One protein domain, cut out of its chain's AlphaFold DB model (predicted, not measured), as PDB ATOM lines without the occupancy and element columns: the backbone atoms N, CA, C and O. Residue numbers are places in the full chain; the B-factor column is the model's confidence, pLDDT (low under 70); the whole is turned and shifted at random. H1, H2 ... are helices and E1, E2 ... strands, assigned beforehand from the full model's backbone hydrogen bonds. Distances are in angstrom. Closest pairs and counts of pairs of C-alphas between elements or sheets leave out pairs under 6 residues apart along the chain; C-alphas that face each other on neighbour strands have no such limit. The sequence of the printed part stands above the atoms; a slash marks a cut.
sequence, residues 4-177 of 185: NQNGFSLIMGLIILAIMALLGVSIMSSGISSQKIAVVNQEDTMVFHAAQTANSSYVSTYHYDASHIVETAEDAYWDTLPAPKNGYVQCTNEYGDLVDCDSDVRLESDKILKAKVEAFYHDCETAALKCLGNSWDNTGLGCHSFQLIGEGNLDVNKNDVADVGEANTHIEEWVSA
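Overview. This is residues 4 to 177 of the 185 residues of an uncharacterized protein of Kangiella profundi (UniProt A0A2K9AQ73). A small, twisted sheet of four strands has one very long helix, H1, packed on one of its faces by residues 43 to 59, while residues 4 to 39 of H1 stick out free as a long arm. The short helix H2 packs on the same face, turning off from the end of H1 as a corner, and a small head of H3 and E3 lies at the end of the body away from the arm. The printed part has 174 residues with three named helices and five named strands, in the order H1 H2 E1 E2 H3 E3 E4 E5; the sheet runs E1 E2 E4 E5, antiparallel throughout, and the class is mixed, helices and strands. The whole is extended, with a radius of gyration of the C-alphas of 26.8 A and spans of 104 by 31 by 28 A, and the arm makes much of that length.

Arrangement. In the sheet, E1, residues 88 to 92, is an edge strand and forms an antiparallel hairpin with E2, residues 113 to 122; N 90 and O 117 are 2.9 A apart, within hydrogen-bond range. E4, residues 145 to 154, is the antiparallel neighbour of E2 at 163 degrees between their directions, with N 151 and O 116 at 2.7 A. E5, residues 168 to 176, the other edge strand, forms a hairpin with E4, with N 148 and O 173 at 2.8 A. H1, residues 4 to 64, is on this sheet; its closest C-alphas to E4 are those of Ala 51 and Gly 152, 4.2 A apart, and to E2 those of Ala 50 and Ala 115, 5.0 A apart. H2, residues 67 to 75, is on the same face at a height over the sheet of 7.2 A, over none of the strands, but only just: 2 of its C-alphas fall on E1 and 2 on E2. These helices on one face of the sheet give two layers. H1 and H2 only just touch, with 3 pairs of C-alphas within 8 A, and only at the corner by their link; H1 touches H2 with residues 61 to 62 alone, the closest C-alphas are those of Tyr 62 and Ile 69, 6.9 A apart, and the lines of the two helices are about perpendicular at 88 degrees. H3, residues 128 to 131, is not on the sheet and is close to H2 but not clearly touching, with the C-alphas of Ala 73 and Leu 129 closest at 6.9 A. E3, residues 135 to 137, pairs with no named strand and is apart from E4; it has a short antiparallel pairing with residues 140 to 141. In H2 every O i to N i+4 pair is within hydrogen-bond range, in H1 55 of 57 are, and H3 is too short for such a pair.

Along the chain. H1 begins with C-alpha 4 at (-111.421, 118.986, -80.477) and ends with C-alpha 64 at (-107.639, 30.303, -93.868), 89.8 A from first to last C-alpha. H2 measures 12.1 A, E1 13.4 A and E2 29.3 A. H3, with four residues, and E3, with three, are the shortest. E4 measures 29.6 A, and E5 26.3 A, ending with C-alpha 176 at (-121.652, 34.932, -100.221).

Size, cuts and confidence. The C-alphas farthest apart are those of Asn 4 and Asn 138, 104.4 A. Without the free residues 4 to 39, the body spans 51 by 32 by 25 A. The links H2 to E1, E1 to E2 and E4 to E5 are long, with 12, 20 and 13 residues; residues 98 to 99 of the second pair antiparallel with residues 91 to 92 of E1. The printed part has no cut. The mean pLDDT of the printed part is 76.2, and 51 residues are under 70, among them 78 to 85 and 123 to 144.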
ATOM      1  N   ASN A   4    -110.475 119.971 -79.918       54.00
ATOM      2  CA  ASN A   4    -111.421 118.986 -80.477       54.00
ATOM      3  C   ASN A   4    -110.771 117.935 -81.396       54.00
ATOM      4  O   ASN A   4    -111.342 116.864 -81.584       54.00
ATOM      5  N   GLN A   5    -109.588 118.203 -81.962       56.50
ATOM      6  CA  GLN A   5    -108.923 117.265 -82.879       56.50
ATOM      7  C   GLN A   5    -108.258 116.095 -82.138       56.50
ATOM      8  O   GLN A   5    -108.310 114.959 -82.607       56.50
ATOM      9  N   ASN A   6    -107.722 116.345 -80.940       59.03
ATOM     10  CA  ASN A   6    -107.062 115.314 -80.134       59.03
ATOM     11  C   ASN A   6    -108.070 114.321 -79.522       59.03
ATOM     12  O   ASN A   6    -107.793 113.126 -79.465       59.03
ATOM     13  N   GLY A   7    -109.265 114.785 -79.132       63.19
ATOM     14  CA  GLY A   7    -110.343 113.912 -78.642       63.19
ATOM     15  C   GLY A   7    -110.942 113.023 -79.738       63.19
ATOM     16  O   GLY A   7    -111.204 111.846 -79.504       63.19
ATOM     17  N   PHE A   8    -111.087 113.551 -80.957       73.38
ATOM     18  CA  PHE A   8    -111.582 112.784 -82.103       73.38
ATOM     19  C   PHE A   8    -110.595 111.693 -82.550       73.38
ATOM     20  O   PHE A   8    -111.006 110.570 -82.841       73.38
ATOM     21  N   SER A   9    -109.289 111.991 -82.544       75.69
ATOM     22  CA  SER A   9    -108.240 111.008 -82.852       75.69
ATOM     23  C   SER A   9    -108.211 109.848 -81.848       75.69
ATOM     24  O   SER A   9    -108.071 108.697 -82.257       75.69
ATOM     25  N   LEU A  10    -108.418 110.129 -80.556       76.94
ATOM     26  CA  LEU A  10    -108.484 109.104 -79.511       76.94
ATOM     27  C   LEU A  10    -109.694 108.172 -79.695       76.94
ATOM     28  O   LEU A  10    -109.561 106.953 -79.603       76.94
ATOM     29  N   ILE A  11    -110.866 108.743 -79.993       82.44
ATOM     30  CA  ILE A  11    -112.103 107.982 -80.218       82.44
ATOM     31  C   ILE A  11    -111.963 107.086 -81.451       82.44
ATOM     32  O   ILE A  11    -112.310 105.909 -81.390       82.44
ATOM     33  N   MET A  12    -111.396 107.599 -82.547       82.75
ATOM     34  CA  MET A  12    -111.146 106.776 -83.731       82.75
ATOM     35  C   MET A  12    -110.129 105.661 -83.474       82.75
ATOM     36  O   MET A  12    -110.338 104.541 -83.934       82.75
ATOM     37  N   GLY A  13    -109.076 105.924 -82.693       84.12
ATOM     38  CA  GLY A  13    -108.131 104.888 -82.269       84.12
ATOM     39  C   GLY A  13    -108.805 103.768 -81.471       84.12
ATOM     40  O   GLY A  13    -108.588 102.593 -81.759       84.12
ATOM     41  N   LEU A  14    -109.684 104.120 -80.528       82.88
ATOM     42  CA  LEU A  14    -110.465 103.161 -79.736       82.88
ATOM     43  C   LEU A  14    -111.455 102.351 -80.585       82.88
ATOM     44  O   LEU A  14    -111.586 101.148 -80.376       82.88
ATOM     45  N   ILE A  15    -112.116 102.979 -81.561       85.94
ATOM     46  CA  ILE A  15    -113.042 102.293 -82.478       85.94
ATOM     47  C   ILE A  15    -112.289 101.285 -83.348       85.94
ATOM     48  O   ILE A  15    -112.722 100.142 -83.474       85.94
ATOM     49  N   ILE A  16    -111.142 101.673 -83.911       85.81
ATOM     50  CA  ILE A  16    -110.318 100.770 -84.725       85.81
ATOM     51  C   ILE A  16    -109.825  99.591 -83.879       85.81
ATOM     52  O   ILE A  16    -109.891  98.448 -84.330       85.81
ATOM     53  N   LEU A  17    -109.399  99.845 -82.638       85.81
ATOM     54  CA  LEU A  17    -108.959  98.795 -81.720       85.81
ATOM     55  C   LEU A  17    -110.099  97.821 -81.376       85.81
ATOM     56  O   LEU A  17    -109.893  96.610 -81.370       85.81
ATOM     57  N   ALA A  18    -111.312  98.335 -81.150       84.12
ATOM     58  CA  ALA A  18    -112.496  97.520 -80.894       84.12
ATOM     59  C   ALA A  18    -112.879  96.661 -82.110       84.12
ATOM     60  O   ALA A  18    -113.176  95.478 -81.957       84.12
ATOM     61  N   ILE A  19    -112.815  97.222 -83.323       86.00
ATOM     62  CA  ILE A  19    -113.064  96.479 -84.567       86.00
ATOM     63  C   ILE A  19    -112.013  95.377 -84.753       86.00
ATOM     64  O   ILE A  19    -112.371  94.240 -85.051       86.00
ATOM     65  N   MET A  20    -110.727  95.671 -84.529       81.06
ATOM     66  CA  MET A  20    -109.662  94.664 -84.614       81.06
ATOM     67  C   MET A  20    -109.826  93.550 -83.574       81.06
ATOM     68  O   MET A  20    -109.630  92.382 -83.904       81.06
ATOM     69  N   ALA A  21    -110.231  93.882 -82.346       81.44
ATOM     70  CA  ALA A  21    -110.511  92.888 -81.313       81.44
ATOM     71  C   ALA A  21    -111.689  91.980 -81.700       81.44
ATOM     72  O   ALA A  21    -111.586  90.760 -81.584       81.44
ATOM     73  N   LEU A  22    -112.779  92.549 -82.227       74.25
ATOM     74  CA  LEU A  22    -113.937  91.782 -82.696       74.25
ATOM     75  C   LEU A  22    -113.577  90.852 -83.861       74.25
ATOM     76  O   LEU A  22    -113.979  89.688 -83.867       74.25
ATOM     77  N   LEU A  23    -112.782  91.332 -84.821       77.62
ATOM     78  CA  LEU A  23    -112.289  90.515 -85.932       77.62
ATOM     79  C   LEU A  23    -111.373  89.384 -85.442       77.62
ATOM     80  O   LEU A  23    -111.542  88.244 -85.870       77.62
ATOM     81  N   GLY A  24    -110.465  89.664 -84.503       73.75
ATOM     82  CA  GLY A  24    -109.596  88.655 -83.892       73.75
ATOM     83  C   GLY A  24    -110.380  87.541 -83.192       73.75
ATOM     84  O   GLY A  24    -110.126  86.362 -83.434       73.75
ATOM     85  N   VAL A  25    -111.391  87.903 -82.395       71.56
ATOM     86  CA  VAL A  25    -112.275  86.938 -81.715       71.56
ATOM     87  C   VAL A  25    -113.090  86.122 -82.720       71.56
ATOM     88  O   VAL A  25    -113.242  84.913 -82.555       71.56
ATOM     89  N   SER A  26    -113.572  86.750 -83.793       64.75
ATOM     90  CA  SER A  26    -114.377  86.078 -84.824       64.75
ATOM     91  C   SER A  26    -113.562  85.034 -85.596       64.75
ATOM     92  O   SER A  26    -114.042  83.927 -85.849       64.75
ATOM     93  N   ILE A  27    -112.306  85.352 -85.927       71.12
ATOM     94  CA  ILE A  27    -111.377  84.428 -86.594       71.12
ATOM     95  C   ILE A  27    -111.012  83.262 -85.667       71.12
ATOM     96  O   ILE A  27    -111.047  82.112 -86.101       71.12
ATOM     97  N   MET A  28    -110.729  83.530 -84.387       69.31
ATOM     98  CA  MET A  28    -110.462  82.477 -83.398       69.31
ATOM     99  C   MET A  28    -111.662  81.545 -83.217       69.31
ATOM    100  O   MET A  28    -111.501  80.328 -83.268       69.31
ATOM    101  N   SER A  29    -112.870  82.099 -83.081       61.25
ATOM    102  CA  SER A  29    -114.101  81.308 -82.982       61.25
ATOM    103  C   SER A  29    -114.298  80.419 -84.211       61.25
ATOM    104  O   SER A  29    -114.636  79.247 -84.073       61.25
ATOM    105  N   SER A  30    -114.048  80.957 -85.407       65.44
ATOM    106  CA  SER A  30    -114.189  80.215 -86.667       65.44
ATOM    107  C   SER A  30    -113.146  79.099 -86.792       65.44
ATOM    108  O   SER A  30    -113.468  78.000 -87.240       65.44
ATOM    109  N   GLY A  31    -111.911  79.350 -86.342       62.72
ATOM    110  CA  GLY A  31    -110.837  78.357 -86.313       62.72
ATOM    111  C   GLY A  31    -111.144  77.180 -85.386       62.72
ATOM    112  O   GLY A  31    -111.007  76.034 -85.802       62.72
ATOM    113  N   ILE A  32    -111.632  77.452 -84.172       70.75
ATOM    114  CA  ILE A  32    -112.006  76.410 -83.199       70.75
ATOM    115  C   ILE A  32    -113.171  75.568 -83.730       70.75
ATOM    116  O   ILE A  32    -113.134  74.342 -83.650       70.75
ATOM    117  N   SER A  33    -114.192  76.201 -84.319       66.12
ATOM    118  CA  SER A  33    -115.305  75.476 -84.938       66.12
ATOM    119  C   SER A  33    -114.844  74.606 -86.109       66.12
ATOM    120  O   SER A  33    -115.245  73.448 -86.196       66.12
ATOM    121  N   SER A  34    -113.970  75.123 -86.977       70.94
ATOM    122  CA  SER A  34    -113.422  74.359 -88.103       70.94
ATOM    123  C   SER A  34    -112.582  73.169 -87.643       70.94
ATOM    124  O   SER A  34    -112.680  72.096 -88.230       70.94
ATOM    125  N   GLN A  35    -111.765  73.343 -86.601       69.00
ATOM    126  CA  GLN A  35    -110.980  72.257 -86.014       69.00
ATOM    127  C   GLN A  35    -111.887  71.188 -85.413       69.00
ATOM    128  O   GLN A  35    -111.687  70.008 -85.676       69.00
ATOM    129  N   LYS A  36    -112.926  71.593 -84.673       73.94
ATOM    130  CA  LYS A  36    -113.885  70.654 -84.089       73.94
ATOM    131  C   LYS A  36    -114.579  69.804 -85.156       73.94
ATOM    132  O   LYS A  36    -114.694  68.601 -84.978       73.94
ATOM    133  N   ILE A  37    -115.005  70.409 -86.266       75.81
ATOM    134  CA  ILE A  37    -115.635  69.673 -87.377       75.81
ATOM    135  C   ILE A  37    -114.656  68.672 -88.000       75.81
ATOM    136  O   ILE A  37    -115.038  67.546 -88.298       75.81
ATOM    137  N   ALA A  38    -113.392  69.062 -88.187       77.00
ATOM    138  CA  ALA A  38    -112.381  68.169 -88.745       77.00
ATOM    139  C   ALA A  38    -112.103  66.962 -87.836       77.00
ATOM    140  O   ALA A  38    -111.980  65.853 -88.342       77.00
ATOM    141  N   VAL A  39    -112.049  67.175 -86.515       81.19
ATOM    142  CA  VAL A  39    -111.860  66.099 -85.530       81.19
ATOM    143  C   VAL A  39    -113.038  65.131 -85.549       81.19
ATOM    144  O   VAL A  39    -112.814  63.940 -85.701       81.19
ATOM    145  N   VAL A  40    -114.276  65.632 -85.510       80.94
ATOM    146  CA  VAL A  40    -115.471  64.770 -85.566       80.94
ATOM    147  C   VAL A  40    -115.489  63.934 -86.850       80.94
ATOM    148  O   VAL A  40    -115.669  62.725 -86.795       80.94
ATOM    149  N   ASN A  41    -115.207  64.541 -88.007       82.62
ATOM    150  CA  ASN A  41    -115.137  63.791 -89.266       82.62
ATOM    151  C   ASN A  41    -114.030  62.724 -89.260       82.62
ATOM    152  O   ASN A  41    -114.176  61.678 -89.892       82.62
ATOM    153  N   GLN A  42    -112.902  62.999 -88.599       86.12
ATOM    154  CA  GLN A  42    -111.828  62.027 -88.442       86.12
ATOM    155  C   GLN A  42    -112.275  60.866 -87.547       86.12
ATOM    156  O   GLN A  42    -112.062  59.719 -87.924       86.12
ATOM    157  N   GLU A  43    -112.917  61.151 -86.412       85.81
ATOM    158  CA  GLU A  43    -113.479  60.147 -85.500       85.81
ATOM    159  C   GLU A  43    -114.488  59.245 -86.220       85.81
ATOM    160  O   GLU A  43    -114.308  58.028 -86.221       85.81
ATOM    161  N   ASP A  44    -115.448  59.829 -86.947       86.81
ATOM    162  CA  ASP A  44    -116.436  59.097 -87.752       86.81
ATOM    163  C   ASP A  44    -115.775  58.197 -88.813       86.81
ATOM    164  O   ASP A  44    -116.189  57.059 -89.045       86.81
ATOM    165  N   THR A  45    -114.707  58.686 -89.453       88.19
ATOM    166  CA  THR A  45    -113.961  57.922 -90.465       88.19
ATOM    167  C   THR A  45    -113.198  56.752 -89.838       88.19
ATOM    168  O   THR A  45    -113.176  55.659 -90.406       88.19
ATOM    169  N   MET A  46    -112.586  56.953 -88.667       89.19
ATOM    170  CA  MET A  46    -111.854  55.898 -87.957       89.19
ATOM    171  C   MET A  46    -112.789  54.769 -87.531       89.19
ATOM    172  O   MET A  46    -112.492  53.603 -87.788       89.19
ATOM    173  N   VAL A  47    -113.947  55.098 -86.954       91.06
ATOM    174  CA  VAL A  47    -114.914  54.073 -86.535       91.06
ATOM    175  C   VAL A  47    -115.536  53.355 -87.730       91.06
ATOM    176  O   VAL A  47    -115.767  52.150 -87.663       91.06
ATOM    177  N   PHE A  48    -115.727  54.040 -88.861       92.00
ATOM    178  CA  PHE A  48    -116.165  53.396 -90.102       92.00
ATOM    179  C   PHE A  48    -115.153  52.359 -90.588       92.00
ATOM    180  O   PHE A  48    -115.520  51.222 -90.885       92.00
ATOM    181  N   HIS A  49    -113.870  52.718 -90.624       92.62
ATOM    182  CA  HIS A  49    -112.833  51.768 -91.003       92.62
ATOM    183  C   HIS A  49    -112.690  50.631 -89.994       92.62
ATOM    184  O   HIS A  49    -112.504  49.500 -90.421       92.62
ATOM    185  N   ALA A  50    -112.865  50.879 -88.693       91.56
ATOM    186  CA  ALA A  50    -112.878  49.817 -87.688       91.56
ATOM    187  C   ALA A  50    -114.000  48.796 -87.934       91.56
ATOM    188  O   ALA A  50    -113.736  47.594 -87.954       91.56
ATOM    189  N   ALA A  51    -115.227  49.264 -88.192       93.00
ATOM    190  CA  ALA A  51    -116.354  48.399 -88.538       93.00
ATOM    191  C   ALA A  51    -116.075  47.589 -89.818       93.00
ATOM    192  O   ALA A  51    -116.305  46.380 -89.867       93.00
ATOM    193  N   GLN A  52    -115.525  48.241 -90.848       93.44
ATOM    194  CA  GLN A  52    -115.185  47.586 -92.112       93.44
ATOM    195  C   GLN A  52    -114.064  46.555 -91.941       93.44
ATOM    196  O   GLN A  52    -114.104  45.485 -92.554       93.44
ATOM    197  N   THR A  53    -113.066  46.862 -91.115       93.06
ATOM    198  CA  THR A  53    -111.981  45.946 -90.778       93.06
ATOM    199  C   THR A  53    -112.519  44.727 -90.046       93.06
ATOM    200  O   THR A  53    -112.132  43.626 -90.413       93.06
ATOM    201  N   ALA A  54    -113.460  44.883 -89.111       92.12
ATOM    202  CA  ALA A  54    -114.078  43.751 -88.422       92.12
ATOM    203  C   ALA A  54    -114.757  42.774 -89.399       92.12
ATOM    204  O   ALA A  54    -114.459  41.576 -89.390       92.12
ATOM    205  N   ASN A  55    -115.586  43.295 -90.310       92.31
ATOM    206  CA  ASN A  55    -116.202  42.484 -91.366       92.31
ATOM    207  C   ASN A  55    -115.143  41.832 -92.260       92.31
ATOM    208  O   ASN A  55    -115.195  40.633 -92.523       92.31
ATOM    209  N   SER A  56    -114.142  42.602 -92.692       91.12
ATOM    210  CA  SER A  56    -113.080  42.108 -93.574       91.12
ATOM    211  C   SER A  56    -112.235  41.019 -92.914       91.12
ATOM    212  O   SER A  56    -111.859  40.059 -93.583       91.12
ATOM    213  N   SER A  57    -111.955  41.129 -91.613       89.88
ATOM    214  CA  SER A  57    -111.268  40.099 -90.832       89.88
ATOM    215  C   SER A  57    -112.075  38.807 -90.818       89.88
ATOM    216  O   SER A  57    -111.515  37.748 -91.091       89.88
ATOM    217  N   TYR A  58    -113.391  38.892 -90.618       88.25
ATOM    218  CA  TYR A  58    -114.278  37.731 -90.676       88.25
ATOM    219  C   TYR A  58    -114.359  37.097 -92.070       88.25
ATOM    220  O   TYR A  58    -114.302  35.879 -92.227       88.25
ATOM    221  N   VAL A  59    -114.423  37.904 -93.126       85.81
ATOM    222  CA  VAL A  59    -114.361  37.377 -94.497       85.81
ATOM    223  C   VAL A  59    -112.989  36.764 -94.796       85.81
ATOM    224  O   VAL A  59    -112.893  35.770 -95.509       85.81
ATOM    225  N   SER A  60    -111.910  37.323 -94.250       83.81
ATOM    226  CA  SER A  60    -110.559  36.794 -94.433       83.81
ATOM    227  C   SER A  60    -110.378  35.443 -93.742       83.81
ATOM    228  O   SER A  60    -109.809  34.530 -94.349       83.81
ATOM    229  N   THR A  61    -110.905  35.261 -92.522       78.25
ATOM    230  CA  THR A  61    -110.823  33.967 -91.823       78.25
ATOM    231  C   THR A  61    -111.491  32.864 -92.625       78.25
ATOM    232  O   THR A  61    -110.911  31.787 -92.711       78.25
ATOM    233  N   TYR A  62    -112.562  33.149 -93.382       71.44
ATOM    234  CA  TYR A  62    -113.153  32.177 -94.314       71.44
ATOM    235  C   TYR A  62    -112.121  31.487 -95.220       71.44
ATOM    236  O   TYR A  62    -112.265  30.322 -95.613       71.44
ATOM    237  N   HIS A  63    -111.063  32.211 -95.591       68.00
ATOM    238  CA  HIS A  63    -110.063  31.679 -96.490       68.00
ATOM    239  C   HIS A  63    -109.078  30.707 -95.843       68.00
ATOM    240  O   HIS A  63    -108.613  29.803 -96.553       68.00
ATOM    241  N   TYR A  64    -108.801  30.878 -94.550       67.44
ATOM    242  CA  TYR A  64    -107.639  30.303 -93.868       67.44
ATOM    243  C   TYR A  64    -107.981  29.521 -92.594       67.44
ATOM    244  O   TYR A  64    -107.220  28.624 -92.238       67.44
ATOM    245  N   ASP A  65    -109.119  29.804 -91.956       68.31
ATOM    246  CA  ASP A  65    -109.598  29.136 -90.748       68.31
ATOM    247  C   ASP A  65    -111.118  28.902 -90.797       68.31
ATOM    248  O   ASP A  65    -111.925  29.826 -90.885       68.31
ATOM    249  N   ALA A  66    -111.513  27.631 -90.745       67.44
ATOM    250  CA  ALA A  66    -112.913  27.225 -90.786       67.44
ATOM    251  C   ALA A  66    -113.581  27.189 -89.400       67.44
ATOM    252  O   ALA A  66    -114.788  26.970 -89.338       67.44
ATOM    253  N   SER A  67    -112.835  27.384 -88.306       74.38
ATOM    254  CA  SER A  67    -113.346  27.307 -86.928       74.38
ATOM    255  C   SER A  67    -114.491  28.295 -86.674       74.38
ATOM    256  O   SER A  67    -115.608  27.873 -86.384       74.38
ATOM    257  N   HIS A  68    -114.264  29.585 -86.932       75.56
ATOM    258  CA  HIS A  68    -115.258  30.652 -86.769       75.56
ATOM    259  C   HIS A  68    -116.513  30.439 -87.625       75.56
ATOM    260  O   HIS A  68    -117.618  30.804 -87.227       75.56
ATOM    261  N   ILE A  69    -116.361  29.815 -88.797       73.88
ATOM    262  CA  ILE A  69    -117.491  29.454 -89.657       73.88
ATOM    263  C   ILE A  69    -118.339  28.374 -88.975       73.88
ATOM    264  O   ILE A  69    -119.561  28.482 -88.943       73.88
ATOM    265  N   VAL A  70    -117.700  27.325 -88.448       73.81
ATOM    266  CA  VAL A  70    -118.391  26.235 -87.745       73.81
ATOM    267  C   VAL A  70    -119.126  26.772 -86.528       73.81
ATOM    268  O   VAL A  70    -120.320  26.525 -86.392       73.81
ATOM    269  N   GLU A  71    -118.454  27.578 -85.714       76.31
ATOM    270  CA  GLU A  71    -119.037  28.181 -84.513       76.31
ATOM    271  C   GLU A  71    -120.220  29.094 -84.860       76.31
ATOM    272  O   GLU A  71    -121.293  28.973 -84.276       76.31
ATOM    273  N   THR A  72    -120.107  29.907 -85.913       78.06
ATOM    274  CA  THR A  72    -121.233  30.724 -86.398       78.06
ATOM    275  C   THR A  72    -122.415  29.875 -86.854       78.06
ATOM    276  O   THR A  72    -123.569  30.260 -86.673       78.06
ATOM    277  N   ALA A  73    -122.167  28.704 -87.437       73.19
ATOM    278  CA  ALA A  73    -123.235  27.801 -87.851       73.19
ATOM    279  C   ALA A  73    -123.907  27.089 -86.665       73.19
ATOM    280  O   ALA A  73    -125.102  26.789 -86.717       73.19
ATOM    281  N   GLU A  74    -123.162  26.813 -85.597       73.19
ATOM    282  CA  GLU A  74    -123.681  26.190 -84.377       73.19
ATOM    283  C   GLU A  74    -124.483  27.195 -83.528       73.19
ATOM    284  O   GLU A  74    -125.627  26.914 -83.121       73.19
ATOM    285  N   ASP A  75    -123.917  28.388 -83.343       71.69
ATOM    286  CA  ASP A  75    -124.388  29.390 -82.389       71.69
ATOM    287  C   ASP A  75    -125.331  30.426 -83.005       71.69
ATOM    288  O   ASP A  75    -126.279  30.838 -82.341       71.69
ATOM    289  N   ALA A  76    -125.151  30.775 -84.283       72.88
ATOM    290  CA  ALA A  76    -125.799  31.921 -84.929       72.88
ATOM    291  C   ALA A  76    -126.540  31.568 -86.233       72.88
ATOM    292  O   ALA A  76    -126.646  32.373 -87.165       72.88
ATOM    293  N   TYR A  77    -127.071  30.344 -86.309       71.12
ATOM    294  CA  TYR A  77    -127.890  29.891 -87.434       71.12
ATOM    295  C   TYR A  77    -129.359  30.340 -87.329       71.12
ATOM    296  O   TYR A  77    -130.025  30.142 -86.306       71.12
ATOM    297  N   TRP A  78    -129.879  30.885 -88.434       65.75
ATOM    298  CA  TRP A  78    -131.269  31.303 -88.600       65.75
ATOM    299  C   TRP A  78    -132.156  30.161 -89.138       65.75
ATOM    300  O   TRP A  78    -132.247  29.935 -90.343       65.75
ATOM    301  N   ASP A  79    -132.837  29.443 -88.234       54.19
ATOM    302  CA  ASP A  79    -133.725  28.309 -88.578       54.19
ATOM    303  C   ASP A  79    -135.085  28.768 -89.142       54.19
ATOM    304  O   ASP A  79    -135.646  28.158 -90.050       54.19
ATOM    305  N   THR A  80    -135.626  29.887 -88.638       52.66
ATOM    306  CA  THR A  80    -136.869  30.493 -89.144       52.66
ATOM    307  C   THR A  80    -136.860  32.020 -89.014       52.66
ATOM    308  O   THR A  80    -136.309  32.577 -88.068       52.66
ATOM    309  N   LEU A  81    -137.542  32.708 -89.937       50.69
ATOM    310  CA  LEU A  81    -137.652  34.174 -89.998       50.69
ATOM    311  C   LEU A  81    -138.063  34.935 -88.705       50.69
ATOM    312  O   LEU A  81    -137.753  36.125 -88.666       50.69
ATOM    313  N   PRO A  82    -138.731  34.398 -87.654       49.75
ATOM    314  CA  PRO A  82    -139.173  35.256 -86.557       49.75
ATOM    315  C   PRO A  82    -138.144  35.534 -85.451       49.75
ATOM    316  O   PRO A  82    -138.425  36.423 -84.649       49.75
ATOM    317  N   ALA A  83    -136.996  34.846 -85.354       46.75
ATOM    318  CA  ALA A  83    -135.969  35.226 -84.370       46.75
ATOM    319  C   ALA A  83    -134.574  34.649 -84.682       46.75
ATOM    320  O   ALA A  83    -134.470  33.436 -84.886       46.75
ATOM    321  N   PRO A  84    -133.507  35.468 -84.658       53.44
ATOM    322  CA  PRO A  84    -132.140  34.963 -84.718       53.44
ATOM    323  C   PRO A  84    -131.795  34.198 -83.428       53.44
ATOM    324  O   PRO A  84    -132.233  34.570 -82.333       53.44
ATOM    325  N   LYS A  85    -130.979  33.141 -83.538       61.44
ATOM    326  CA  LYS A  85    -130.098  32.767 -82.422       61.44
ATOM    327  C   LYS A  85    -129.075  33.899 -82.242       61.44
ATOM    328  O   LYS A  85    -128.783  34.592 -83.212       61.44
ATOM    329  N   ASN A  86    -128.582  34.116 -81.021       73.81
ATOM    330  CA  ASN A  86    -127.568  35.144 -80.745       73.81
ATOM    331  C   ASN A  86    -126.452  35.080 -81.801       73.81
ATOM    332  O   ASN A  86    -125.986  33.983 -82.102       73.81
ATOM    333  N   GLY A  87    -126.066  36.220 -82.381       78.31
ATOM    334  CA  GLY A  87    -125.017  36.239 -83.390       78.31
ATOM    335  C   GLY A  87    -123.687  35.760 -82.819       78.31
ATOM    336  O   GLY A  87    -123.440  35.846 -81.612       78.31
ATOM    337  N   TYR A  88    -122.825  35.238 -83.688       86.62
ATOM    338  CA  TYR A  88    -121.484  34.847 -83.283       86.62
ATOM    339  C   TYR A  88    -120.618  36.099 -83.281       86.62
ATOM    340  O   TYR A  88    -120.402  36.726 -84.321       86.62
ATOM    341  N   VAL A  89    -120.190  36.499 -82.087       91.06
ATOM    342  CA  VAL A  89    -119.519  37.775 -81.854       91.06
ATOM    343  C   VAL A  89    -118.022  37.552 -81.714       91.06
ATOM    344  O   VAL A  89    -117.584  36.776 -80.867       91.06
ATOM    345  N   GLN A  90    -117.243  38.288 -82.500       91.81
ATOM    346  CA  GLN A  90    -115.786  38.340 -82.408       91.81
ATOM    347  C   GLN A  90    -115.302  39.785 -82.508       91.81
ATOM    348  O   GLN A  90    -115.986  40.658 -83.043       91.81
ATOM    349  N   CYS A  91    -114.116  40.046 -81.980       91.62
ATOM    350  CA  CYS A  91    -113.457  41.341 -82.033       91.62
ATOM    351  C   CYS A  91    -112.158  41.228 -82.819       91.62
ATOM    352  O   CYS A  91    -111.548  40.164 -82.890       91.62
ATOM    353  N   THR A  92    -111.721  42.339 -83.400       91.38
ATOM    354  CA  THR A  92    -110.459  42.390 -84.134       91.38
ATOM    355  C   THR A  92    -109.359  42.964 -83.252       91.38
ATOM    356  O   THR A  92    -109.502  44.058 -82.699       91.38
ATOM    357  N   ASN A  93    -108.259  42.225 -83.112       88.94
ATOM    358  CA  ASN A  93    -107.076  42.684 -82.387       88.94
ATOM    359  C   ASN A  93    -106.197  43.621 -83.245       88.94
ATOM    360  O   ASN A  93    -106.459  43.845 -84.426       88.94
ATOM    361  N   GLU A  94    -105.107  44.129 -82.670       87.62
ATOM    362  CA  GLU A  94    -104.148  45.023 -83.346       87.62
ATOM    363  C   GLU A  94    -103.443  44.417 -84.577       87.62
ATOM    364  O   GLU A  94    -102.850  45.144 -85.375       87.62
ATOM    365  N   TYR A  95    -103.510  43.094 -84.752       87.81
ATOM    366  CA  TYR A  95    -102.949  42.374 -85.898       87.81
ATOM    367  C   TYR A  95    -103.971  42.147 -87.018       87.81
ATOM    368  O   TYR A  95    -103.596  41.710 -88.105       87.81
ATOM    369  N   GLY A  96    -105.246  42.476 -86.786       85.94
ATOM    370  CA  GLY A  96    -106.328  42.191 -87.722       85.94
ATOM    371  C   GLY A  96    -106.945  40.798 -87.558       85.94
ATOM    372  O   GLY A  96    -107.792  40.429 -88.372       85.94
ATOM    373  N   ASP A  97    -106.563  40.040 -86.527       88.31
ATOM    374  CA  ASP A  97    -107.102  38.701 -86.276       88.31
ATOM    375  C   ASP A  97    -108.408  38.773 -85.483       88.31
ATOM    376  O   ASP A  97    -108.585  39.653 -84.633       88.31
ATOM    377  N   LEU A  98    -109.301  37.815 -85.740       89.62
ATOM    378  CA  LEU A  98    -110.491  37.607 -84.922       89.62
ATOM    379  C   LEU A  98    -110.126  36.924 -83.606       89.62
ATOM    380  O   LEU A  98    -109.403  35.929 -83.587       89.62
ATOM    381  N   VAL A  99    -110.637  37.475 -82.514       89.69
ATOM    382  CA  VAL A  99    -110.485  36.960 -81.155       89.69
ATOM    383  C   VAL A  99    -111.756  37.228 -80.351       89.69
ATOM    384  O   VAL A  99    -112.563  38.093 -80.704       89.69
ATOM    385  N   ASP A 100    -111.903  36.546 -79.219       89.62
ATOM    386  CA  ASP A 100    -112.998  36.810 -78.289       89.62
ATOM    387  C   ASP A 100    -113.015  38.275 -77.835       89.62
ATOM    388  O   ASP A 100    -111.978  38.883 -77.561       89.62
ATOM    389  N   CYS A 101    -114.217  38.842 -77.722       86.56
ATOM    390  CA  CYS A 101    -114.443  40.241 -77.353       86.56
ATOM    391  C   CYS A 101    -114.213  40.553 -75.864       86.56
ATOM    392  O   CYS A 101    -115.071  41.157 -75.215       86.56
ATOM    393  N   ASP A 102    -113.056  40.184 -75.316       79.25
ATOM    394  CA  ASP A 102    -112.646  40.631 -73.983       79.25
ATOM    395  C   ASP A 102    -112.534  42.171 -73.924       79.25
ATOM    396  O   ASP A 102    -112.354  42.847 -74.948       79.25
ATOM    397  N   SER A 103    -112.639  42.739 -72.721       68.12
ATOM    398  CA  SER A 103    -112.658  44.190 -72.489       68.12
ATOM    399  C   SER A 103    -111.414  44.901 -73.027       68.12
ATOM    400  O   SER A 103    -111.472  46.078 -73.362       68.12
ATOM    401  N   ASP A 104    -110.300  44.187 -73.197       75.88
ATOM    402  CA  ASP A 104    -109.020  44.760 -73.617       75.88
ATOM    403  C   ASP A 104    -108.733  44.688 -75.128       75.88
ATOM    404  O   ASP A 104    -107.753  45.289 -75.583       75.88
ATOM    405  N   VAL A 105    -109.547  43.979 -75.923       82.94
ATOM    406  CA  VAL A 105    -109.278  43.797 -77.363       82.94
ATOM    407  C   VAL A 105    -109.604  45.071 -78.134       82.94
ATOM    408  O   VAL A 105    -110.735  45.561 -78.100       82.94
ATOM    409  N   ARG A 106    -108.604  45.621 -78.828       84.62
ATOM    410  CA  ARG A 106    -108.691  46.867 -79.600       84.62
ATOM    411  C   ARG A 106    -107.850  46.759 -80.874       84.62
ATOM    412  O   ARG A 106    -106.852  46.039 -80.895       84.62
ATOM    413  N   LEU A 107    -108.265  47.487 -81.909       82.56
ATOM    414  CA  LEU A 107    -107.635  47.500 -83.232       82.56
ATOM    415  C   LEU A 107    -106.336  48.324 -83.252       82.56
ATOM    416  O   LEU A 107    -105.463  48.092 -84.082       82.56
ATOM    417  N   GLU A 108    -106.198  49.280 -82.334       75.31
ATOM    418  CA  GLU A 108    -105.027  50.150 -82.231       75.31
ATOM    419  C   GLU A 108    -104.294  49.975 -80.896       75.31
ATOM    420  O   GLU A 108    -104.889  49.712 -79.848       75.31
ATOM    421  N   SER A 109    -102.972  50.166 -80.936       62.53
ATOM    422  CA  SER A 109    -102.068  49.993 -79.787       62.53
ATOM    423  C   SER A 109    -102.297  50.982 -78.630       62.53
ATOM    424  O   SER A 109    -101.907  50.710 -77.493       62.53
ATOM    425  N   ASP A 110    -102.945  52.122 -78.886       67.06
ATOM    426  CA  ASP A 110    -103.387  53.085 -77.864       67.06
ATOM    427  C   ASP A 110    -104.685  52.645 -77.145       67.06
ATOM    428  O   ASP A 110    -105.053  53.180 -76.085       67.06
ATOM    429  N   LYS A 111    -105.296  51.567 -77.652       66.88
ATOM    430  CA  LYS A 111    -106.431  50.827 -77.102       66.88
ATOM    431  C   LYS A 111    -107.720  51.638 -76.977       66.88
ATOM    432  O   LYS A 111    -108.455  51.429 -76.015       66.88
ATOM    433  N   ILE A 112    -107.985  52.561 -77.896       81.06
ATOM    434  CA  ILE A 112    -109.253  53.317 -77.901       81.06
ATOM    435  C   ILE A 112    -110.213  52.854 -78.999       81.06
ATOM    436  O   ILE A 112    -111.419  52.979 -78.848       81.06
ATOM    437  N   LEU A 113    -109.707  52.265 -80.084       87.38
ATOM    438  CA  LEU A 113    -110.542  51.830 -81.200       87.38
ATOM    439  C   LEU A 113    -110.954  50.363 -81.046       87.38
ATOM    440  O   LEU A 113    -110.110  49.465 -81.099       87.38
ATOM    441  N   LYS A 114    -112.248  50.102 -80.860       89.19
ATOM    442  CA  LYS A 114    -112.823  48.754 -80.809       89.19
ATOM    443  C   LYS A 114    -113.474  48.418 -82.146       89.19
ATOM    444  O   LYS A 114    -114.234  49.215 -82.690       89.19
ATOM    445  N   ALA A 115    -113.174  47.229 -82.647       92.12
ATOM    446  CA  ALA A 115    -113.730  46.669 -83.868       92.12
ATOM    447  C   ALA A 115    -114.370  45.326 -83.509       92.12
ATOM    448  O   ALA A 115    -113.682  44.432 -83.014       92.12
ATOM    449  N   LYS A 116    -115.683  45.211 -83.694       92.50
ATOM    450  CA  LYS A 116    -116.487  44.024 -83.381       92.50
ATOM    451  C   LYS A 116    -117.216  43.586 -84.641       92.50
ATOM    452  O   LYS A 116    -117.657  44.427 -85.410       92.50
ATOM    453  N   VAL A 117    -117.366  42.290 -84.845       92.81
ATOM    454  CA  VAL A 117    -118.216  41.714 -85.883       92.81
ATOM    455  C   VAL A 117    -119.183  40.744 -85.230       92.81
ATOM    456  O   VAL A 117    -118.793  39.931 -84.393       92.81
ATOM    457  N   GLU A 118    -120.449  40.851 -85.597       91.62
ATOM    458  CA  GLU A 118    -121.476  39.871 -85.279       91.62
ATOM    459  C   GLU A 118    -121.900  39.179 -86.574       91.62
ATOM    460  O   GLU A 118    -122.341  39.830 -87.524       91.62
ATOM    461  N   ALA A 119    -121.713  37.863 -86.634       88.31
ATOM    462  CA  ALA A 119    -121.967  37.064 -87.821       88.31
ATOM    463  C   ALA A 119    -123.216  36.192 -87.658       88.31
ATOM    464  O   ALA A 119    -123.433  35.578 -86.611       88.31
ATOM    465  N   PHE A 120    -124.003  36.103 -88.729       83.38
ATOM    466  CA  PHE A 120    -125.210  35.287 -88.810       83.38
ATOM    467  C   PHE A 120    -125.214  34.440 -90.071       83.38
ATOM    468  O   PHE A 120    -124.897  34.919 -91.165       83.38
ATOM    469  N   TYR A 121    -125.667  33.198 -89.928       78.44
ATOM    470  CA  TYR A 121    -125.927  32.317 -91.055       78.44
ATOM    471  C   TYR A 121    -127.387  32.360 -91.477       78.44
ATOM    472  O   TYR A 121    -128.278  32.108 -90.665       78.44
ATOM    473  N   HIS A 122    -127.615  32.577 -92.770       73.06
ATOM    474  CA  HIS A 122    -128.951  32.619 -93.360       73.06
ATOM    475  C   HIS A 122    -129.205  31.429 -94.286       73.06
ATOM    476  O   HIS A 122    -128.281  30.909 -94.913       73.06
ATOM    477  N   ASP A 123    -130.475  31.018 -94.372       63.50
ATOM    478  CA  ASP A 123    -130.996  30.051 -95.357       63.50
ATOM    479  C   ASP A 123    -130.232  28.715 -95.422       63.50
ATOM    480  O   ASP A 123    -129.958  28.142 -96.477       63.50
ATOM    481  N   CYS A 124    -129.878  28.215 -94.245       65.56
ATOM    482  CA  CYS A 124    -128.947  27.114 -94.045       65.56
ATOM    483  C   CYS A 124    -129.668  25.819 -93.636       65.56
ATOM    484  O   CYS A 124    -129.846  25.579 -92.456       65.56
ATOM    485  N   GLU A 125    -130.094  24.938 -94.544       58.59
ATOM    486  CA  GLU A 125    -130.736  23.684 -94.094       58.59
ATOM    487  C   GLU A 125    -129.836  22.886 -93.119       58.59
ATOM    488  O   GLU A 125    -128.626  22.803 -93.304       58.59
ATOM    489  N   THR A 126    -130.403  22.239 -92.093       56.56
ATOM    490  CA  THR A 126    -129.624  21.461 -91.094       56.56
ATOM    491  C   THR A 126    -128.726  20.388 -91.713       56.56
ATOM    492  O   THR A 126    -127.675  20.059 -91.166       56.56
ATOM    493  N   ALA A 127    -129.115  19.853 -92.872       51.41
ATOM    494  CA  ALA A 127    -128.255  19.011 -93.686       51.41
ATOM    495  C   ALA A 127    -127.008  19.795 -94.136       51.41
ATOM    496  O   ALA A 127    -125.901  19.384 -93.808       51.41
ATOM    497  N   ALA A 128    -127.173  20.974 -94.745       55.47
ATOM    498  CA  ALA A 128    -126.114  21.851 -95.252       55.47
ATOM    499  C   ALA A 128    -125.030  22.256 -94.232       55.47
ATOM    500  O   ALA A 128    -123.936  22.641 -94.650       55.47
ATOM    501  N   LEU A 129    -125.271  22.084 -92.927       57.91
ATOM    502  CA  LEU A 129    -124.271  22.268 -91.869       57.91
ATOM    503  C   LEU A 129    -123.065  21.318 -91.976       57.91
ATOM    504  O   LEU A 129    -122.007  21.635 -91.444       57.91
ATOM    505  N   LYS A 130    -123.148  20.184 -92.699       56.38
ATOM    506  CA  LYS A 130    -121.937  19.367 -92.967       56.38
ATOM    507  C   LYS A 130    -121.054  19.928 -94.088       56.38
ATOM    508  O   LYS A 130    -119.992  19.374 -94.352       56.38
ATOM    509  N   CYS A 131    -121.500  20.994 -94.755       58.44
ATOM    510  CA  CYS A 131    -120.830  21.641 -95.880       58.44
ATOM    511  C   CYS A 131    -120.941  23.170 -95.803       58.44
ATOM    512  O   CYS A 131    -121.370  23.833 -96.749       58.44
ATOM    513  N   LEU A 132    -120.513  23.731 -94.671       60.06
ATOM    514  CA  LEU A 132    -120.454  25.173 -94.427       60.06
ATOM    515  C   LEU A 132    -119.606  25.889 -95.485       60.06
ATOM    516  O   LEU A 132    -118.480  25.481 -95.761       60.06
ATOM    517  N   GLY A 133    -120.165  26.920 -96.118       54.94
ATOM    518  CA  GLY A 133    -119.549  27.658 -97.226       54.94
ATOM    519  C   GLY A 133    -119.669  26.999 -98.609       54.94
ATOM    520  O   GLY A 133    -118.967  27.402 -99.533       54.94
ATOM    521  N   ASN A 134    -120.490  25.953 -98.794       61.25
ATOM    522  CA  ASN A 134    -120.505  25.160-100.039       61.25
ATOM    523  C   ASN A 134    -121.917  24.812-100.542       61.25
ATOM    524  O   ASN A 134    -122.896  24.979 -99.829       61.25
ATOM    525  N   SER A 135    -122.020  24.250-101.758       48.88
ATOM    526  CA  SER A 135    -123.194  23.506-102.254       48.88
ATOM    527  C   SER A 135    -123.226  22.071-101.690       48.88
ATOM    528  O   SER A 135    -122.216  21.370-101.773       48.88
ATOM    529  N   TRP A 136    -124.359  21.633-101.128       48.22
ATOM    530  CA  TRP A 136    -124.557  20.331-100.459       48.22
ATOM    531  C   TRP A 136    -124.466  19.131-101.421       48.22
ATOM    532  O   TRP A 136    -123.972  18.060-101.064       48.22
ATOM    533  N   ASP A 137    -124.879  19.319-102.672       48.56
ATOM    534  CA  ASP A 137    -124.704  18.384-103.781       48.56
ATOM    535  C   ASP A 137    -124.788  19.142-105.125       48.56
ATOM    536  O   ASP A 137    -125.050  20.343-105.157       48.56
ATOM    537  N   ASN A 138    -124.571  18.468-106.263       47.19
ATOM    538  CA  ASN A 138    -124.728  19.069-107.605       47.19
ATOM    539  C   ASN A 138    -126.180  19.523-107.916       47.19
ATOM    540  O   ASN A 138    -126.481  19.871-109.059       47.19
ATOM    541  N   THR A 139    -127.086  19.472-106.938       47.56
ATOM    542  CA  THR A 139    -128.511  19.791-107.037       47.56
ATOM    543  C   THR A 139    -129.000  20.776-105.960       47.56
ATOM    544  O   THR A 139    -130.140  21.225-106.062       47.56
ATOM    545  N   GLY A 140    -128.165  21.175-104.990       48.12
ATOM    546  CA  GLY A 140    -128.555  21.987-103.835       48.12
ATOM    547  C   GLY A 140    -127.428  22.886-103.315       48.12
ATOM    548  O   GLY A 140    -126.285  22.459-103.152       48.12
ATOM    549  N   LEU A 141    -127.757  24.151-103.044       51.56
ATOM    550  CA  LEU A 141    -126.873  25.108-102.373       51.56
ATOM    551  C   LEU A 141    -126.863  24.790-100.873       51.56
ATOM    552  O   LEU A 141    -127.918  24.590-100.286       51.56
ATOM    553  N   GLY A 142    -125.687  24.699-100.262       59.47
ATOM    554  CA  GLY A 142    -125.565  24.626 -98.815       59.47
ATOM    555  C   GLY A 142    -125.405  26.025 -98.225       59.47
ATOM    556  O   GLY A 142    -125.742  27.026 -98.859       59.47
ATOM    557  N   CYS A 143    -124.880  26.082 -97.006       69.62
ATOM    558  CA  CYS A 143    -124.725  27.285 -96.196       69.62
ATOM    559  C   CYS A 143    -123.704  28.274 -96.767       69.62
ATOM    560  O   CYS A 143    -122.548  28.265 -96.355       69.62
ATOM    561  N   HIS A 144    -124.103  29.105 -97.730       69.88
ATOM    562  CA  HIS A 144    -123.182  29.962 -98.487       69.88
ATOM    563  C   HIS A 144    -123.371  31.459 -98.242       69.88
ATOM    564  O   HIS A 144    -122.541  32.231 -98.712       69.88
ATOM    565  N   SER A 145    -124.429  31.868 -97.539       76.75
ATOM    566  CA  SER A 145    -124.763  33.276 -97.314       76.75
ATOM    567  C   SER A 145    -124.717  33.623 -95.837       76.75
ATOM    568  O   SER A 145    -125.260  32.907 -94.993       76.75
ATOM    569  N   PHE A 146    -124.075  34.747 -95.551       79.69
ATOM    570  CA  PHE A 146    -123.862  35.253 -94.209       79.69
ATOM    571  C   PHE A 146    -124.196  36.734 -94.176       79.69
ATOM    572  O   PHE A 146    -123.918  37.466 -95.130       79.69
ATOM    573  N   GLN A 147    -124.746  37.164 -93.053       86.19
ATOM    574  CA  GLN A 147    -124.890  38.570 -92.721       86.19
ATOM    575  C   GLN A 147    -123.845  38.894 -91.659       86.19
ATOM    576  O   GLN A 147    -123.736  38.184 -90.660       86.19
ATOM    577  N   LEU A 148    -123.074  39.948 -91.893       89.88
ATOM    578  CA  LEU A 148    -122.093  40.476 -90.958       89.88
ATOM    579  C   LEU A 148    -122.552  41.854 -90.511       89.88
ATOM    580  O   LEU A 148    -122.888  42.702 -91.338       89.88
ATOM    581  N   ILE A 149    -122.552  42.077 -89.206       92.44
ATOM    582  CA  ILE A 149    -122.780  43.379 -88.600       92.44
ATOM    583  C   ILE A 149    -121.468  43.785 -87.940       92.44
ATOM    584  O   ILE A 149    -121.135  43.344 -86.840       92.44
ATOM    585  N   GLY A 150    -120.697  44.597 -88.653       93.06
ATOM    586  CA  GLY A 150    -119.457  45.177 -88.161       93.06
ATOM    587  C   GLY A 150    -119.772  46.417 -87.348       93.06
ATOM    588  O   GLY A 150    -120.535  47.264 -87.793       93.06
ATOM    589  N   GLU A 151    -119.173  46.560 -86.179       92.38
ATOM    590  CA  GLU A 151    -119.281  47.725 -85.317       92.38
ATOM    591  C   GLU A 151    -117.893  48.296 -85.047       92.38
ATOM    592  O   GLU A 151    -116.955  47.580 -84.693       92.38
ATOM    593  N   GLY A 152    -117.784  49.612 -85.194       91.06
ATOM    594  CA  GLY A 152    -116.614  50.383 -84.810       91.06
ATOM    595  C   GLY A 152    -116.993  51.330 -83.686       91.06
ATOM    596  O   GLY A 152    -117.987  52.048 -83.800       91.06
ATOM    597  N   ASN A 153    -116.213  51.336 -82.609       89.94
ATOM    598  CA  ASN A 153    -116.425  52.228 -81.476       89.94
ATOM    599  C   ASN A 153    -115.110  52.894 -81.062       89.94
ATOM    600  O   ASN A 153    -114.093  52.217 -80.895       89.94
ATOM    601  N   LEU A 154    -115.143  54.210 -80.889       88.62
ATOM    602  CA  LEU A 154    -114.077  54.980 -80.272       88.62
ATOM    603  C   LEU A 154    -114.327  55.051 -78.761       88.62
ATOM    604  O   LEU A 154    -114.909  56.009 -78.268       88.62
ATOM    605  N   ASP A 155    -113.860  54.042 -78.038       82.06
ATOM    606  CA  ASP A 155    -114.002  53.899 -76.590       82.06
ATOM    607  C   ASP A 155    -112.817  54.575 -75.875       82.06
ATOM    608  O   ASP A 155    -111.778  53.969 -75.585       82.06
ATOM    609  N   VAL A 156    -112.945  55.884 -75.652       78.69
ATOM    610  CA  VAL A 156    -111.883  56.729 -75.086       78.69
ATOM    611  C   VAL A 156    -111.686  56.424 -73.604       78.69
ATOM    612  O   VAL A 156    -110.562  56.500 -73.092       78.69
ATOM    613  N   ASN A 157    -112.769  56.104 -72.896       78.19
ATOM    614  CA  ASN A 157    -112.741  55.878 -71.455       78.19
ATOM    615  C   ASN A 157    -112.553  54.400 -71.060       78.19
ATOM    616  O   ASN A 157    -112.307  54.124 -69.881       78.19
ATOM    617  N   LYS A 158    -112.565  53.493 -72.044       79.56
ATOM    618  CA  LYS A 158    -112.279  52.057 -71.924       79.56
ATOM    619  C   LYS A 158    -113.282  51.331 -71.035       79.56
ATOM    620  O   LYS A 158    -112.895  50.460 -70.256       79.56
ATOM    621  N   ASN A 159    -114.550  51.728 -71.101       79.31
ATOM    622  CA  ASN A 159    -115.626  51.107 -70.328       79.31
ATOM    623  C   ASN A 159    -116.470  50.121 -71.152       79.31
ATOM    624  O   ASN A 159    -117.421  49.560 -70.605       79.31
ATOM    625  N   ASP A 160    -116.123  49.906 -72.428       73.81
ATOM    626  CA  ASP A 160    -116.835  49.051 -73.382       73.81
ATOM    627  C   ASP A 160    -118.288  49.475 -73.677       73.81
ATOM    628  O   ASP A 160    -119.074  48.685 -74.209       73.81
ATOM    629  N   VAL A 161    -118.658  50.717 -73.366       73.69
ATOM    630  CA  VAL A 161    -119.999  51.276 -73.551       73.69
ATOM    631  C   VAL A 161    -119.895  52.549 -74.378       73.69
ATOM    632  O   VAL A 161    -119.183  53.468 -74.013       73.69
ATOM    633  N   ALA A 162    -120.644  52.628 -75.479       69.75
ATOM    634  CA  ALA A 162    -120.687  53.842 -76.289       69.75
ATOM    635  C   ALA A 162    -121.288  55.009 -75.485       69.75
ATOM    636  O   ALA A 162    -122.488  55.015 -75.187       69.75
ATOM    637  N   ASP A 163    -120.453  55.995 -75.163       74.88
ATOM    638  CA  ASP A 163    -120.834  57.142 -74.347       74.88
ATOM    639  C   ASP A 163    -121.099  58.424 -75.151       74.88
ATOM    640  O   ASP A 163    -120.755  58.585 -76.322       74.88
ATOM    641  N   VAL A 164    -121.732  59.402 -74.492       70.12
ATOM    642  CA  VAL A 164    -121.953  60.731 -75.077       70.12
ATOM    643  C   VAL A 164    -120.607  61.419 -75.305       70.12
ATOM    644  O   VAL A 164    -119.964  61.868 -74.357       70.12
ATOM    645  N   GLY A 165    -120.233  61.572 -76.576       70.25
ATOM    646  CA  GLY A 165    -118.951  62.152 -76.986       70.25
ATOM    647  C   GLY A 165    -117.968  61.136 -77.560       70.25
ATOM    648  O   GLY A 165    -116.877  61.540 -77.948       70.25
ATOM    649  N   GLU A 166    -118.356  59.866 -77.642       84.00
ATOM    650  CA  GLU A 166    -117.654  58.830 -78.389       84.00
ATOM    651  C   GLU A 166    -118.300  58.639 -79.763       84.00
ATOM    652  O   GLU A 166    -119.510  58.827 -79.937       84.00
ATOM    653  N   ALA A 167    -117.481  58.301 -80.755       84.88
ATOM    654  CA  ALA A 167    -117.963  57.973 -82.086       84.88
ATOM    655  C   ALA A 167    -118.291  56.481 -82.146       84.88
ATOM    656  O   ALA A 167    -117.502  55.645 -81.708       84.88
ATOM    657  N   ASN A 168    -119.436  56.138 -82.732       89.62
ATOM    658  CA  ASN A 168    -119.760  54.761 -83.058       89.62
ATOM    659  C   ASN A 168    -120.354  54.669 -84.458       89.62
ATOM    660  O   ASN A 168    -120.934  55.619 -84.986       89.62
ATOM    661  N   THR A 169    -120.211  53.503 -85.066       91.12
ATOM    662  CA  THR A 169    -120.900  53.188 -86.309       91.12
ATOM    663  C   THR A 169    -121.074  51.690 -86.448       91.12
ATOM    664  O   THR A 169    -120.399  50.906 -85.777       91.12
ATOM    665  N   HIS A 170    -121.976  51.302 -87.340       92.19
ATOM    666  CA  HIS A 170    -122.119  49.923 -87.761       92.19
ATOM    667  C   HIS A 170    -122.220  49.830 -89.282       92.19
ATOM    668  O   HIS A 170    -122.729  50.734 -89.949       92.19
ATOM    669  N   ILE A 171    -121.728  48.721 -89.822       92.19
ATOM    670  CA  ILE A 171    -121.774  48.372 -91.235       92.19
ATOM    671  C   ILE A 171    -122.365  46.977 -91.341       92.19
ATOM    672  O   ILE A 171    -121.763  45.992 -90.915       92.19
ATOM    673  N   GLU A 172    -123.539  46.908 -91.952       91.88
ATOM    674  CA  GLU A 172    -124.138  45.643 -92.344       91.88
ATOM    675  C   GLU A 172    -123.626  45.236 -93.729       91.88
ATOM    676  O   GLU A 172    -123.661  46.024 -94.678       91.88
ATOM    677  N   GLU A 173    -123.159  43.998 -93.851       89.00
ATOM    678  CA  GLU A 173    -122.650  43.432 -95.092       89.00
ATOM    679  C   GLU A 173    -123.202  42.024 -95.314       89.00
ATOM    680  O   GLU A 173    -123.232  41.193 -94.409       89.00
ATOM    681  N   TRP A 174    -123.620  41.751 -96.548       86.44
ATOM    682  CA  TRP A 174    -124.034  40.421 -96.979       86.44
ATOM    683  C   TRP A 174    -122.918  39.786 -97.787       86.44
ATOM    684  O   TRP A 174    -122.517  40.308 -98.830       86.44
ATOM    685  N   VAL A 175    -122.438  38.643 -97.315       81.06
ATOM    686  CA  VAL A 175    -121.318  37.931 -97.922       81.06
ATOM    687  C   VAL A 175    -121.804  36.584 -98.420       81.06
ATOM    688  O   VAL A 175    -122.444  35.826 -97.689       81.06
ATOM    689  N   SER A 176    -121.468  36.269 -99.669       75.94
ATOM    690  CA  SER A 176    -121.652  34.932-100.221       75.94
ATOM    691  C   SER A 176    -120.298  34.290-100.463       75.94
ATOM    692  O   SER A 176    -119.472  34.818-101.208       75.94
ATOM    693  N   ALA A 177    -120.082  33.126 -99.866       66.75
ATOM    694  CA  ALA A 177    -118.851  32.377-100.008       66.75
ATOM    695  C   ALA A 177    -119.170  30.976-100.541       66.75
ATOM    696  O   ALA A 177    -119.933  30.227 -99.936       66.75
TER     697      ALA A 177